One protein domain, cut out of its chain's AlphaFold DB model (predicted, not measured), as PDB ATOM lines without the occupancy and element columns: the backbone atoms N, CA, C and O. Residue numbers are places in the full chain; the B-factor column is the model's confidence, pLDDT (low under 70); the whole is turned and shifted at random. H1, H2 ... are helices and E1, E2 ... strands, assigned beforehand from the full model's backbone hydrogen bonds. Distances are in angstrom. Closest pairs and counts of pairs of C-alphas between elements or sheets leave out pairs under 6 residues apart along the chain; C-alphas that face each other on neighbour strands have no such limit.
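AT A GLANCE: This is residues 146 to 244 of the 244 residues of an uncharacterized protein of [Candida] inconspicua (UniProt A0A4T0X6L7). A small head, made of the two-stranded hairpin E1 and E2 with the short helix H1 packed on it, sits at one end of a long helical hairpin, H2 and H3. This hairpin extends away from the head and makes much of the rod's length, while residues 230 to 244 run back from H3 to the head. The printed part has 99 residues with three named helices and two named strands, in the order H1, E1, E2, H2, H3; the sheet is E1 - E2, antiparallel, and the class is mostly helix. The whole is loose, with a radius of gyration of the C-alphas of 18.3 A and spans of 61 by 23 by 20 A.

IN THESE COORDINATES: E1 is residues 158 to 162, from C-alpha 158 at (50.867, 15.543, 19.759), and E2 is residues 168 to 172. H1, residues 147 to 155, begins at C-alpha 147 at (53.045, 2.151, 16.001). H2, residues 184 to 206, is 32.8 A long. H3, residues 211 to 229, is 26.2 A long and ends at C-alpha 229 at (49.684, 20.011, -6.237).

HOW THE PARTS SIT: E1 and E2 form a hairpin, with N 159 and O 171 2.7 A apart and N 169 and O 161 2.8 A apart, both within hydrogen-bond range. The closest C-alphas of H1 and E2 are those of Cys 153 and Cys 170, 5.8 A apart. The closest C-alphas of E1 and H2 are those of Trp 162 and Phe 184, 6.5 A apart. H2 and H3 form a helical hairpin and touch, at a shallow tilt of 19 degrees, opposite ways; their closest C-alphas are those of Ala 205 and Leu 214, 5.6 A apart. H1 is apart from H2 and H3. In H1, H2 and H3 every O i to N i+4 pair is within hydrogen-bond range.

THE WHOLE: The C-alphas farthest apart are those of Lys 209 and Gly 244, at 62.0 A. The printed part has no cut, and the link from E2 to H2, 11 residues, is long. The mean pLDDT of the printed part is 82.8; residue 148 and residues 240 to 244 are under 70.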
ATOM      1  N   THR A 146      54.702   4.407  12.001       70.56
ATOM      2  CA  THR A 146      54.802   3.156  12.749       70.56
ATOM      3  C   THR A 146      54.079   3.290  14.085       70.56
ATOM      4  O   THR A 146      53.954   4.378  14.647       70.56
ATOM      5  N   ARG A 147      53.676   2.161  14.673       71.06
ATOM      6  CA  ARG A 147      53.045   2.151  16.001       71.06
ATOM      7  C   ARG A 147      53.880   2.870  17.072       71.06
ATOM      8  O   ARG A 147      53.322   3.575  17.906       71.06
ATOM      9  N   LYS A 148      55.210   2.729  17.035       67.94
ATOM     10  CA  LYS A 148      56.120   3.404  17.978       67.94
ATOM     11  C   LYS A 148      56.113   4.921  17.804       67.94
ATOM     12  O   LYS A 148      56.174   5.643  18.793       67.94
ATOM     13  N   GLU A 149      56.043   5.402  16.567       71.19
ATOM     14  CA  GLU A 149      55.932   6.834  16.278       71.19
ATOM     15  C   GLU A 149      54.591   7.396  16.760       71.19
ATOM     16  O   GLU A 149      54.575   8.484  17.336       71.19
ATOM     17  N   CYS A 150      53.496   6.637  16.625       74.44
ATOM     18  CA  CYS A 150      52.197   6.999  17.201       74.44
ATOM     19  C   CYS A 150      52.274   7.112  18.732       74.44
ATOM     20  O   CYS A 150      51.909   8.140  19.295       74.44
ATOM     21  N   GLU A 151      52.820   6.092  19.405       75.62
ATOM     22  CA  GLU A 151      52.972   6.075  20.869       75.62
ATOM     23  C   GLU A 151      53.860   7.228  21.372       75.62
ATOM     24  O   GLU A 151      53.613   7.796  22.437       75.62
ATOM     25  N   LEU A 152      54.906   7.595  20.624       77.19
ATOM     26  CA  LEU A 152      55.734   8.761  20.940       77.19
ATOM     27  C   LEU A 152      54.966  10.067  20.740       77.19
ATOM     28  O   LEU A 152      55.027  10.931  21.612       77.19
ATOM     29  N   CYS A 153      54.227  10.201  19.639       79.00
ATOM     30  CA  CYS A 153      53.410  11.380  19.375       79.00
ATOM     31  C   CYS A 153      52.409  11.625  20.515       79.00
ATOM     32  O   CYS A 153      52.366  12.722  21.070       79.00
ATOM     33  N   GLU A 154      51.711  10.578  20.962       82.69
ATOM     34  CA  GLU A 154      50.789  10.640  22.103       82.69
ATOM     35  C   GLU A 154      51.498  11.029  23.412       82.69
ATOM     36  O   GLU A 154      51.011  11.887  24.151       82.69
ATOM     37  N   LYS A 155      52.685  10.467  23.694       81.75
ATOM     38  CA  LYS A 155      53.485  10.831  24.884       81.75
ATOM     39  C   LYS A 155      53.863  12.311  24.916       81.75
ATOM     40  O   LYS A 155      53.932  12.894  25.997       81.75
ATOM     41  N   PHE A 156      54.092  12.915  23.754       81.62
ATOM     42  CA  PHE A 156      54.394  14.340  23.623       81.62
ATOM     43  C   PHE A 156      53.147  15.223  23.496       81.62
ATOM     44  O   PHE A 156      53.287  16.412  23.215       81.62
ATOM     45  N   LYS A 157      51.945  14.674  23.738       85.94
ATOM     46  CA  LYS A 157      50.661  15.374  23.559       85.94
ATOM     47  C   LYS A 157      50.503  15.944  22.145       85.94
ATOM     48  O   LYS A 157      49.988  17.045  21.960       85.94
ATOM     49  N   GLY A 158      51.015  15.215  21.161       85.75
ATOM     50  CA  GLY A 158      50.867  15.543  19.759       85.75
ATOM     51  C   GLY A 158      49.694  14.808  19.114       85.75
ATOM     52  O   GLY A 158      49.254  13.759  19.582       85.75
ATOM     53  N   VAL A 159      49.229  15.359  18.002       86.94
ATOM     54  CA  VAL A 159      48.204  14.807  17.124       86.94
ATOM     55  C   VAL A 159      48.838  14.464  15.783       86.94
ATOM     56  O   VAL A 159      49.641  15.217  15.224       86.94
ATOM     57  N   MET A 160      48.471  13.301  15.257       84.94
ATOM     58  CA  MET A 160      48.897  12.861  13.937       84.94
ATOM     59  C   MET A 160      48.049  13.512  12.855       84.94
ATOM     60  O   MET A 160      46.824  13.427  12.877       84.94
ATOM     61  N   VAL A 161      48.710  14.106  11.869       87.81
ATOM     62  CA  VAL A 161      48.044  14.746  10.735       87.81
ATOM     63  C   VAL A 161      48.719  14.385   9.421       87.81
ATOM     64  O   VAL A 161      49.920  14.133   9.374       87.81
ATOM     65  N   TRP A 162      47.957  14.391   8.331       84.06
ATOM     66  CA  TRP A 162      48.447  14.142   6.976       84.06
ATOM     67  C   TRP A 162      48.336  15.400   6.129       84.06
ATOM     68  O   TRP A 162      47.325  16.094   6.158       84.06
ATOM     69  N   ASN A 163      49.354  15.683   5.320       85.69
ATOM     70  CA  ASN A 163      49.281  16.746   4.321       85.69
ATOM     71  C   ASN A 163      48.613  16.245   3.019       85.69
ATOM     72  O   ASN A 163      48.338  15.059   2.836       85.69
ATOM     73  N   ARG A 164      48.415  17.139   2.043       85.25
ATOM     74  CA  ARG A 164      47.867  16.794   0.710       85.25
ATOM     75  C   ARG A 164      48.767  15.896  -0.153       85.25
ATOM     76  O   ARG A 164      48.286  15.297  -1.112       85.25
ATOM     77  N   LYS A 165      50.053  15.762   0.185       80.88
ATOM     78  CA  LYS A 165      50.960  14.768  -0.416       80.88
ATOM     79  C   LYS A 165      50.830  13.389   0.232       80.88
ATOM     80  O   LYS A 165      51.349  12.416  -0.312       80.88
ATOM     81  N   GLY A 166      50.117  13.311   1.354       76.44
ATOM     82  CA  GLY A 166      50.007  12.165   2.243       76.44
ATOM     83  C   GLY A 166      51.298  11.834   2.984       76.44
ATOM     84  O   GLY A 166      51.504  10.675   3.322       76.44
ATOM     85  N   ASP A 167      52.148  12.832   3.229       81.25
ATOM     86  CA  ASP A 167      53.151  12.751   4.290       81.25
ATOM     87  C   ASP A 167      52.443  12.984   5.629       81.25
ATOM     88  O   ASP A 167      51.577  13.862   5.727       81.25
ATOM     89  N   TRP A 168      52.812  12.213   6.648       81.25
ATOM     90  CA  TRP A 168      52.293  12.379   8.002       81.25
ATOM     91  C   TRP A 168      53.236  13.237   8.855       81.25
ATOM     92  O   TRP A 168      54.443  13.291   8.611       81.25
ATOM     93  N   TYR A 169      52.674  13.901   9.860       83.31
ATOM     94  CA  TYR A 169      53.386  14.710  10.842       83.31
ATOM     95  C   TYR A 169      52.769  14.491  12.221       83.31
ATOM     96  O   TYR A 169      51.566  14.263  12.332       83.31
ATOM     97  N   CYS A 170      53.586  14.604  13.265       84.12
ATOM     98  CA  CYS A 170      53.110  14.788  14.630       84.12
ATOM     99  C   CYS A 170      53.172  16.285  14.954       84.12
ATOM    100  O   CYS A 170      54.258  16.872  14.908       84.12
ATOM    101  N   ILE A 171      52.024  16.904  15.225       86.44
ATOM    102  CA  ILE A 171      51.912  18.324  15.585       86.44
ATOM    103  C   ILE A 171      51.401  18.476  17.011       86.44
ATOM    104  O   ILE A 171      50.760  17.563  17.510       86.44
ATOM    105  N   TYR A 172      51.665  19.594  17.679       82.38
ATOM    106  CA  TYR A 172      51.054  19.844  18.989       82.38
ATOM    107  C   TYR A 172      49.531  20.032  18.865       82.38
ATOM    108  O   TYR A 172      49.057  20.626  17.897       82.38
ATOM    109  N   ASP A 173      48.775  19.509  19.838       80.75
ATOM    110  CA  ASP A 173      47.297  19.526  19.865       80.75
ATOM    111  C   ASP A 173      46.697  20.949  19.899       80.75
ATOM    112  O   ASP A 173      45.562  21.176  19.498       80.75
ATOM    113  N   ASP A 174      47.474  21.943  20.331       79.38
ATOM    114  CA  ASP A 174      47.064  23.348  20.417       79.38
ATOM    115  C   ASP A 174      47.259  24.139  19.111       79.38
ATOM    116  O   ASP A 174      46.952  25.334  19.058       79.38
ATOM    117  N   VAL A 175      47.753  23.496  18.049       77.19
ATOM    118  CA  VAL A 175      48.010  24.154  16.767       77.19
ATOM    119  C   VAL A 175      46.915  23.829  15.757       77.19
ATOM    120  O   VAL A 175      46.880  22.751  15.165       77.19
ATOM    121  N   GLU A 176      46.091  24.828  15.446       78.88
ATOM    122  CA  GLU A 176      45.234  24.781  14.264       78.88
ATOM    123  C   GLU A 176      46.087  24.922  12.995       78.88
ATOM    124  O   GLU A 176      46.720  25.953  12.737       78.88
ATOM    125  N   VAL A 177      46.127  23.855  12.195       79.25
ATOM    126  CA  VAL A 177      46.803  23.837  10.899       79.25
ATOM    127  C   VAL A 177      45.754  23.686   9.807       79.25
ATOM    128  O   VAL A 177      45.045  22.686   9.743       79.25
ATOM    129  N   ASP A 178      45.682  24.667   8.913       81.06
ATOM    130  CA  ASP A 178      44.859  24.557   7.713       81.06
ATOM    131  C   ASP A 178      45.428  23.510   6.746       81.06
ATOM    132  O   ASP A 178      46.642  23.322   6.632       81.06
ATOM    133  N   ASP A 179      44.549  22.893   5.956       83.50
ATOM    134  CA  ASP A 179      44.910  21.992   4.853       83.50
ATOM    135  C   ASP A 179      45.618  20.687   5.254       83.50
ATOM    136  O   ASP A 179      46.362  20.103   4.454       83.50
ATOM    137  N   VAL A 180      45.336  20.194   6.461       88.50
ATOM    138  CA  VAL A 180      45.744  18.861   6.917       88.50
ATOM    139  C   VAL A 180      44.540  17.961   7.179       88.50
ATOM    140  O   VAL A 180      43.415  18.421   7.362       88.50
ATOM    141  N   PHE A 181      44.783  16.656   7.177       89.31
ATOM    142  CA  PHE A 181      43.787  15.630   7.451       89.31
ATOM    143  C   PHE A 181      44.093  14.977   8.802       89.31
ATOM    144  O   PHE A 181      45.235  14.567   9.009       89.31
ATOM    145  N   PRO A 182      43.108  14.832   9.701       86.88
ATOM    146  CA  PRO A 182      43.323  14.259  11.032       86.88
ATOM    147  C   PRO A 182      43.517  12.737  10.998       86.88
ATOM    148  O   PRO A 182      43.988  12.139  11.959       86.88
ATOM    149  N   SER A 183      43.155  12.081   9.893       85.44
ATOM    150  CA  SER A 183      43.386  10.654   9.703       85.44
ATOM    151  C   SER A 183      43.815  10.334   8.275       85.44
ATOM    152  O   SER A 183      43.445  11.019   7.313       85.44
ATOM    153  N   PHE A 184      44.540   9.225   8.113       79.44
ATOM    154  CA  PHE A 184      44.861   8.688   6.792       79.44
ATOM    155  C   PHE A 184      43.598   8.389   5.968       79.44
ATOM    156  O   PHE A 184      43.581   8.587   4.755       79.44
ATOM    157  N   ASN A 185      42.516   7.959   6.624       81.88
ATOM    158  CA  ASN A 185      41.244   7.689   5.958       81.88
ATOM    159  C   ASN A 185      40.626   8.962   5.372       81.88
ATOM    160  O   ASN A 185      40.106   8.921   4.257       81.88
ATOM    161  N   ASP A 186      40.718  10.090   6.073       82.94
ATOM    162  CA  ASP A 186      40.207  11.369   5.577       82.94
ATOM    163  C   ASP A 186      41.034  11.877   4.395       82.94
ATOM    164  O   ASP A 186      40.469  12.281   3.375       82.94
ATOM    165  N   PHE A 187      42.363  11.743   4.468       85.75
ATOM    166  CA  PHE A 187      43.249  11.989   3.330       85.75
ATOM    167  C   PHE A 187      42.876  11.117   2.120       85.75
ATOM    168  O   PHE A 187      42.754  11.613   0.997       85.75
ATOM    169  N   MET A 188      42.653   9.817   2.331       81.50
ATOM    170  CA  MET A 188      42.301   8.888   1.256       81.50
ATOM    171  C   MET A 188      40.934   9.192   0.648       81.50
ATOM    172  O   MET A 188      40.806   9.160  -0.576       81.50
ATOM    173  N   ARG A 189      39.931   9.544   1.462       83.44
ATOM    174  CA  ARG A 189      38.613   9.990   0.983       83.44
ATOM    175  C   ARG A 189      38.733  11.246   0.133       83.44
ATOM    176  O   ARG A 189      38.191  11.288  -0.971       83.44
ATOM    177  N   TRP A 190      39.488  12.240   0.602       90.19
ATOM    178  CA  TRP A 190      39.764  13.456  -0.159       90.19
ATOM    179  C   TRP A 190      40.450  13.138  -1.494       90.19
ATOM    180  O   TRP A 190      40.003  13.589  -2.550       90.19
ATOM    181  N   LYS A 191      41.501  12.314  -1.479       86.50
ATOM    182  CA  LYS A 191      42.254  11.937  -2.681       86.50
ATOM    183  C   LYS A 191      41.378  11.192  -3.687       86.50
ATOM    184  O   LYS A 191      41.395  11.525  -4.868       86.50
ATOM    185  N   GLN A 192      40.601  10.211  -3.230       84.69
ATOM    186  CA  GLN A 192      39.681   9.446  -4.076       84.69
ATOM    187  C   GLN A 192      38.583  10.331  -4.668       84.69
ATOM    188  O   GLN A 192      38.288  10.206  -5.851       84.69
ATOM    189  N   SER A 193      38.024  11.253  -3.880       88.50
ATOM    190  CA  SER A 193      37.008  12.195  -4.354       88.50
ATOM    191  C   SER A 193      37.542  13.097  -5.472       88.50
ATOM    192  O   SER A 193      36.901  13.220  -6.515       88.50
ATOM    193  N   ASN A 194      38.741  13.667  -5.311       90.31
ATOM    194  CA  ASN A 194      39.346  14.507  -6.350       90.31
ATOM    195  C   ASN A 194      39.726  13.704  -7.600       90.31
ATOM    196  O   ASN A 194      39.493  14.170  -8.710       90.31
ATOM    197  N   LEU A 195      40.255  12.485  -7.440       86.19
ATOM    198  CA  LEU A 195      40.552  11.601  -8.573       86.19
ATOM    199  C   LEU A 195      39.286  11.195  -9.336       86.19
ATOM    200  O   LEU A 195      39.288  11.214 -10.561       86.19
ATOM    201  N   GLY A 196      38.202  10.864  -8.628       86.25
ATOM    202  CA  GLY A 196      36.913  10.559  -9.250       86.25
ATOM    203  C   GLY A 196      36.371  11.754 -10.033       86.25
ATOM    204  O   GLY A 196      35.983  11.611 -11.188       86.25
ATOM    205  N   ARG A 197      36.444  12.955  -9.449       92.31
ATOM    206  CA  ARG A 197      36.015  14.189 -10.113       92.31
ATOM    207  C   ARG A 197      36.864  14.531 -11.340       92.31
ATOM    208  O   ARG A 197      36.312  14.969 -12.342       92.31
ATOM    209  N   LEU A 198      38.179  14.301 -11.298       89.75
ATOM    210  CA  LEU A 198      39.046  14.446 -12.475       89.75
ATOM    211  C   LEU A 198      38.625  13.489 -13.594       89.75
ATOM    212  O   LEU A 198      38.428  13.929 -14.719       89.75
ATOM    213  N   GLN A 199      38.388  12.214 -13.278       89.00
ATOM    214  CA  GLN A 199      37.923  11.229 -14.263       89.00
ATOM    215  C   GLN A 199      36.562  11.594 -14.871       89.00
ATOM    216  O   GLN A 199      36.309  11.327 -16.045       89.00
ATOM    217  N   GLU A 200      35.658  12.183 -14.087       92.31
ATOM    218  CA  GLU A 200      34.379  12.693 -14.589       92.31
ATOM    219  C   GLU A 200      34.574  13.883 -15.531       92.31
ATOM    220  O   GLU A 200      34.004  13.892 -16.622       92.31
ATOM    221  N   LEU A 201      35.412  14.851 -15.157       92.56
ATOM    222  CA  LEU A 201      35.719  16.010 -15.996       92.56
ATOM    223  C   LEU A 201      36.430  15.612 -17.292       92.56
ATOM    224  O   LEU A 201      36.091  16.141 -18.343       92.56
ATOM    225  N   GLU A 202      37.335  14.634 -17.260       89.81
ATOM    226  CA  GLU A 202      37.971  14.079 -18.462       89.81
ATOM    227  C   GLU A 202      36.942  13.454 -19.415       89.81
ATOM    228  O   GLU A 202      36.989  13.674 -20.628       89.81
ATOM    229  N   LYS A 203      35.959  12.711 -18.883       92.94
ATOM    230  CA  LYS A 203      34.855  12.169 -19.692       92.94
ATOM    231  C   LYS A 203      33.975  13.272 -20.269       92.94
ATOM    232  O   LYS A 203      33.514  13.142 -21.401       92.94
ATOM    233  N   LEU A 204      33.715  14.335 -19.510       93.50
ATOM    234  CA  LEU A 204      32.958  15.487 -20.001       93.50
ATOM    235  C   LEU A 204      33.735  16.230 -21.091       93.50
ATOM    236  O   LEU A 204      33.147  16.560 -22.114       93.50
ATOM    237  N   ALA A 205      35.047  16.409 -20.928       91.56
ATOM    238  CA  ALA A 205      35.914  17.017 -21.933       91.56
ATOM    239  C   ALA A 205      35.904  16.216 -23.242       91.56
ATOM    240  O   ALA A 205      35.797  16.795 -24.319       91.56
ATOM    241  N   TYR A 206      35.939  14.882 -23.154       90.50
ATOM    242  CA  TYR A 206      35.855  14.004 -24.325       90.50
ATOM    243  C   TYR A 206      34.518  14.122 -25.074       90.50
ATOM    244  O   TYR A 206      34.476  13.979 -26.294       90.50
ATOM    245  N   ASN A 207      33.428  14.382 -24.348       93.56
ATOM    246  CA  ASN A 207      32.076  14.494 -24.900       93.56
ATOM    247  C   ASN A 207      31.642  15.946 -25.180       93.56
ATOM    248  O   ASN A 207      30.475  16.167 -25.515       93.56
ATOM    249  N   ALA A 208      32.536  16.927 -25.018       94.56
ATOM    250  CA  ALA A 208      32.215  18.338 -25.192       94.56
ATOM    251  C   ALA A 208      31.798  18.629 -26.641       94.56
ATOM    252  O   ALA A 208      32.424  18.159 -27.594       94.56
ATOM    253  N   LYS A 209      30.728  19.411 -26.813       92.75
ATOM    254  CA  LYS A 209      30.160  19.697 -28.142       92.75
ATOM    255  C   LYS A 209      30.779  20.925 -28.795       92.75
ATOM    256  O   LYS A 209      30.750  21.046 -30.019       92.75
ATOM    257  N   ASP A 210      31.311  21.836 -27.985       94.56
ATOM    258  CA  ASP A 210      31.925  23.072 -28.445       94.56
ATOM    259  C   ASP A 210      33.167  23.466 -27.624       94.56
ATOM    260  O   ASP A 210      33.440  22.957 -26.534       94.56
ATOM    261  N   MET A 211      33.944  24.405 -28.173       89.75
ATOM    262  CA  MET A 211      35.192  24.873 -27.562       89.75
ATOM    263  C   MET A 211      34.986  25.698 -26.284       89.75
ATOM    264  O   MET A 211      35.922  25.840 -25.499       89.75
ATOM    265  N   ASN A 212      33.803  26.272 -26.064       94.69
ATOM    266  CA  ASN A 212      33.529  27.068 -24.868       94.69
ATOM    267  C   ASN A 212      33.224  26.165 -23.668       94.69
ATOM    268  O   ASN A 212      33.664  26.450 -22.556       94.69
ATOM    269  N   GLU A 213      32.494  25.074 -23.896       92.62
ATOM    270  CA  GLU A 213      32.257  23.997 -22.941       92.62
ATOM    271  C   GLU A 213      33.578  23.332 -22.548       92.62
ATOM    272  O   GLU A 213      33.876  23.234 -21.357       92.62
ATOM    273  N   LEU A 214      34.421  22.996 -23.533       93.50
ATOM    274  CA  LEU A 214      35.742  22.421 -23.280       93.50
ATOM    275  C   LEU A 214      36.606  23.336 -22.398       93.50
ATOM    276  O   LEU A 214      37.113  22.886 -21.374       93.50
ATOM    277  N   LYS A 215      36.692  24.635 -22.713       95.12
ATOM    278  CA  LYS A 215      37.455  25.605 -21.905       95.12
ATOM    279  C   LYS A 215      36.967  25.703 -20.460       95.12
ATOM    280  O   LYS A 215      37.772  25.848 -19.545       95.12
ATOM    281  N   LYS A 216      35.652  25.636 -20.227       96.25
ATOM    282  CA  LYS A 216      35.101  25.639 -18.861       96.25
ATOM    283  C   LYS A 216      35.525  24.394 -18.087       96.25
ATOM    284  O   LYS A 216      35.821  24.499 -16.900       96.25
ATOM    285  N   ILE A 217      35.553  23.239 -18.750       93.56
ATOM    286  CA  ILE A 217      35.986  21.973 -18.151       93.56
ATOM    287  C   ILE A 217      37.493  22.004 -17.870       93.56
ATOM    288  O   ILE A 217      37.906  21.628 -16.776       93.56
ATOM    289  N   GLU A 218      38.302  22.527 -18.794       93.62
ATOM    290  CA  GLU A 218      39.751  22.701 -18.614       93.62
ATOM    291  C   GLU A 218      40.080  23.555 -17.385       93.62
ATOM    292  O   GLU A 218      40.917  23.154 -16.579       93.62
ATOM    293  N   ILE A 219      39.378  24.678 -17.179       95.69
ATOM    294  CA  ILE A 219      39.552  25.519 -15.981       95.69
ATOM    295  C   ILE A 219      39.277  24.711 -14.703       95.69
ATOM    296  O   ILE A 219      40.031  24.797 -13.737       95.69
ATOM    297  N   GLN A 220      38.225  23.889 -14.690       94.56
ATOM    298  CA  GLN A 220      37.895  23.070 -13.519       94.56
ATOM    299  C   GLN A 220      38.924  21.966 -13.256       94.56
ATOM    300  O   GLN A 220      39.211  21.669 -12.095       94.56
ATOM    301  N   ILE A 221      39.477  21.359 -14.309       91.94
ATOM    302  CA  ILE A 221      40.567  20.383 -14.190       91.94
ATOM    303  C   ILE A 221      41.796  21.067 -13.589       91.94
ATOM    304  O   ILE A 221      42.335  20.576 -12.596       91.94
ATOM    305  N   ASP A 222      42.186  22.224 -14.125       93.62
ATOM    306  CA  ASP A 222      43.357  22.971 -13.662       93.62
ATOM    307  C   ASP A 222      43.212  23.420 -12.200       93.62
ATOM    308  O   ASP A 222      44.144  23.292 -11.401       93.62
ATOM    309  N   GLU A 223      42.015  23.842 -11.785       94.00
ATOM    310  CA  GLU A 223      41.729  24.147 -10.383       94.00
ATOM    311  C   GLU A 223      41.929  22.937  -9.459       94.00
ATOM    312  O   GLU A 223      42.504  23.075  -8.374       94.00
ATOM    313  N   ILE A 224      41.444  21.752  -9.846       90.44
ATOM    314  CA  ILE A 224      41.577  20.540  -9.027       90.44
ATOM    315  C   ILE A 224      43.035  20.092  -8.982       90.44
ATOM    316  O   ILE A 224      43.561  19.825  -7.898       90.44
ATOM    317  N   GLU A 225      43.719  20.066 -10.125       88.12
ATOM    318  CA  GLU A 225      45.138  19.733 -10.184       88.12
ATOM    319  C   GLU A 225      45.974  20.691  -9.339       88.12
ATOM    320  O   GLU A 225      46.836  20.252  -8.572       88.12
ATOM    321  N   THR A 226      45.695  21.990  -9.422       89.62
ATOM    322  CA  THR A 226      46.369  23.011  -8.620       89.62
ATOM    323  C   THR A 226      46.130  22.767  -7.136       89.62
ATOM    324  O   THR A 226      47.084  22.752  -6.356       89.62
ATOM    325  N   ARG A 227      44.891  22.481  -6.715       86.44
ATOM    326  CA  ARG A 227      44.586  22.146  -5.312       86.44
ATOM    327  C   ARG A 227      45.321  20.893  -4.836       86.44
ATOM    328  O   ARG A 227      45.780  20.877  -3.691       86.44
ATOM    329  N   MET A 228      45.454  19.875  -5.686       83.88
ATOM    330  CA  MET A 228      46.171  18.634  -5.369       83.88
ATOM    331  C   MET A 228      47.694  18.820  -5.328       83.88
ATOM    332  O   MET A 228      48.366  18.183  -4.519       83.88
ATOM    333  N   LYS A 229      48.245  19.701  -6.172       82.75
ATOM    334  CA  LYS A 229      49.684  20.011  -6.237       82.75
ATOM    335  C   LYS A 229      50.120  21.052  -5.207       82.75
ATOM    336  O   LYS A 229      51.304  21.107  -4.880       82.75
ATOM    337  N   THR A 230      49.203  21.879  -4.701       81.75
ATOM    338  CA  THR A 230      49.524  22.930  -3.727       81.75
ATOM    339  C   THR A 230      50.024  22.309  -2.428       81.75
ATOM    340  O   THR A 230      49.290  21.624  -1.716       81.75
ATOM    341  N   ILE A 231      51.289  22.578  -2.109       71.19
ATOM    342  CA  ILE A 231      51.942  22.101  -0.891       71.19
ATOM    343  C   ILE A 231      52.004  23.257   0.089       71.19
ATOM    344  O   ILE A 231      52.839  24.151  -0.052       71.19
ATOM    345  N   ARG A 232      51.172  23.207   1.125       71.25
ATOM    346  CA  ARG A 232      51.423  23.990   2.330       71.25
ATOM    347  C   ARG A 232      52.269  23.141   3.264       71.25
ATOM    348  O   ARG A 232      51.858  22.066   3.689       71.25
ATOM    349  N   ARG A 233      53.509  23.577   3.489       70.44
ATOM    350  CA  ARG A 233      54.393  22.928   4.460       70.44
ATOM    351  C   ARG A 233      53.916  23.311   5.853       70.44
ATOM    352  O   ARG A 233      53.711  24.494   6.118       70.44
ATOM    353  N   ILE A 234      53.789  22.322   6.730       73.69
ATOM    354  CA  ILE A 234      53.592  22.575   8.156       73.69
ATOM    355  C   ILE A 234      54.835  23.311   8.662       73.69
ATOM    356  O   ILE A 234      55.964  22.944   8.315       73.69
ATOM    357  N   LYS A 235      54.639  24.399   9.416       75.62
ATOM    358  CA  LYS A 235      55.767  25.164   9.949       75.62
ATOM    359  C   LYS A 235      56.557  24.278  10.921       75.62
ATOM    360  O   LYS A 235      55.935  23.601  11.736       75.62
ATOM    361  N   PRO A 236      57.901  24.323  10.901       73.62
ATOM    362  CA  PRO A 236      58.720  23.543  11.828       73.62
ATOM    363  C   PRO A 236      58.377  23.778  13.303       73.62
ATOM    364  O   PRO A 236      58.469  22.853  14.094       73.62
ATOM    365  N   SER A 237      57.921  24.986  13.653       71.94
ATOM    366  CA  SER A 237      57.485  25.356  15.007       71.94
ATOM    367  C   SER A 237      56.303  24.545  15.537       71.94
ATOM    368  O   SER A 237      56.064  24.549  16.735       71.94
ATOM    369  N   TYR A 238      55.531  23.912  14.654       75.75
ATOM    370  CA  TYR A 238      54.336  23.150  15.015       75.75
ATOM    371  C   TYR A 238      54.603  21.653  15.089       75.75
ATOM    372  O   TYR A 238      53.776  20.914  15.611       75.75
ATOM    373  N   ILE A 239      55.731  21.204  14.537       77.25
ATOM    374  CA  ILE A 239      56.101  19.797  14.497       77.25
ATOM    375  C   ILE A 239      56.739  19.440  15.835       77.25
ATOM    376  O   ILE A 239      57.661  20.118  16.292       77.25
ATOM    377  N   VAL A 240      56.283  18.343  16.429       68.31
ATOM    378  CA  VAL A 240      56.903  17.768  17.620       68.31
ATOM    379  C   VAL A 240      58.282  17.235  17.224       68.31
ATOM    380  O   VAL A 240      58.424  16.152  16.658       68.31
ATOM    381  N   SER A 241      59.314  18.042  17.462       55.50
ATOM    382  CA  SER A 241      60.712  17.682  17.247       55.50
ATOM    383  C   SER A 241      61.286  17.125  18.544       55.50
ATOM    384  O   SER A 241      61.328  17.803  19.569       55.50
ATOM    385  N   ILE A 242      61.766  15.883  18.487       41.62
ATOM    386  CA  ILE A 242      62.674  15.359  19.504       41.62
ATOM    387  C   ILE A 242      64.038  15.972  19.181       41.62
ATOM    388  O   ILE A 242      64.728  15.506  18.275       41.62
ATOM    389  N   ASN A 243      64.411  17.051  19.870       34.47
ATOM    390  CA  ASN A 243      65.825  17.392  19.995       34.47
ATOM    391  C   ASN A 243      66.463  16.249  20.793       34.47
ATOM    392  O   ASN A 243      66.273  16.167  22.007       34.47
ATOM    393  N   GLY A 244      67.093  15.318  20.076       29.69
ATOM    394  CA  GLY A 244      67.971  14.303  20.653       29.69
ATOM    395  C   GLY A 244      69.296  14.913  21.076       29.69
ATOM    396  O   GLY A 244      69.777  15.809  20.345       29.69
TER     397      GLY A 244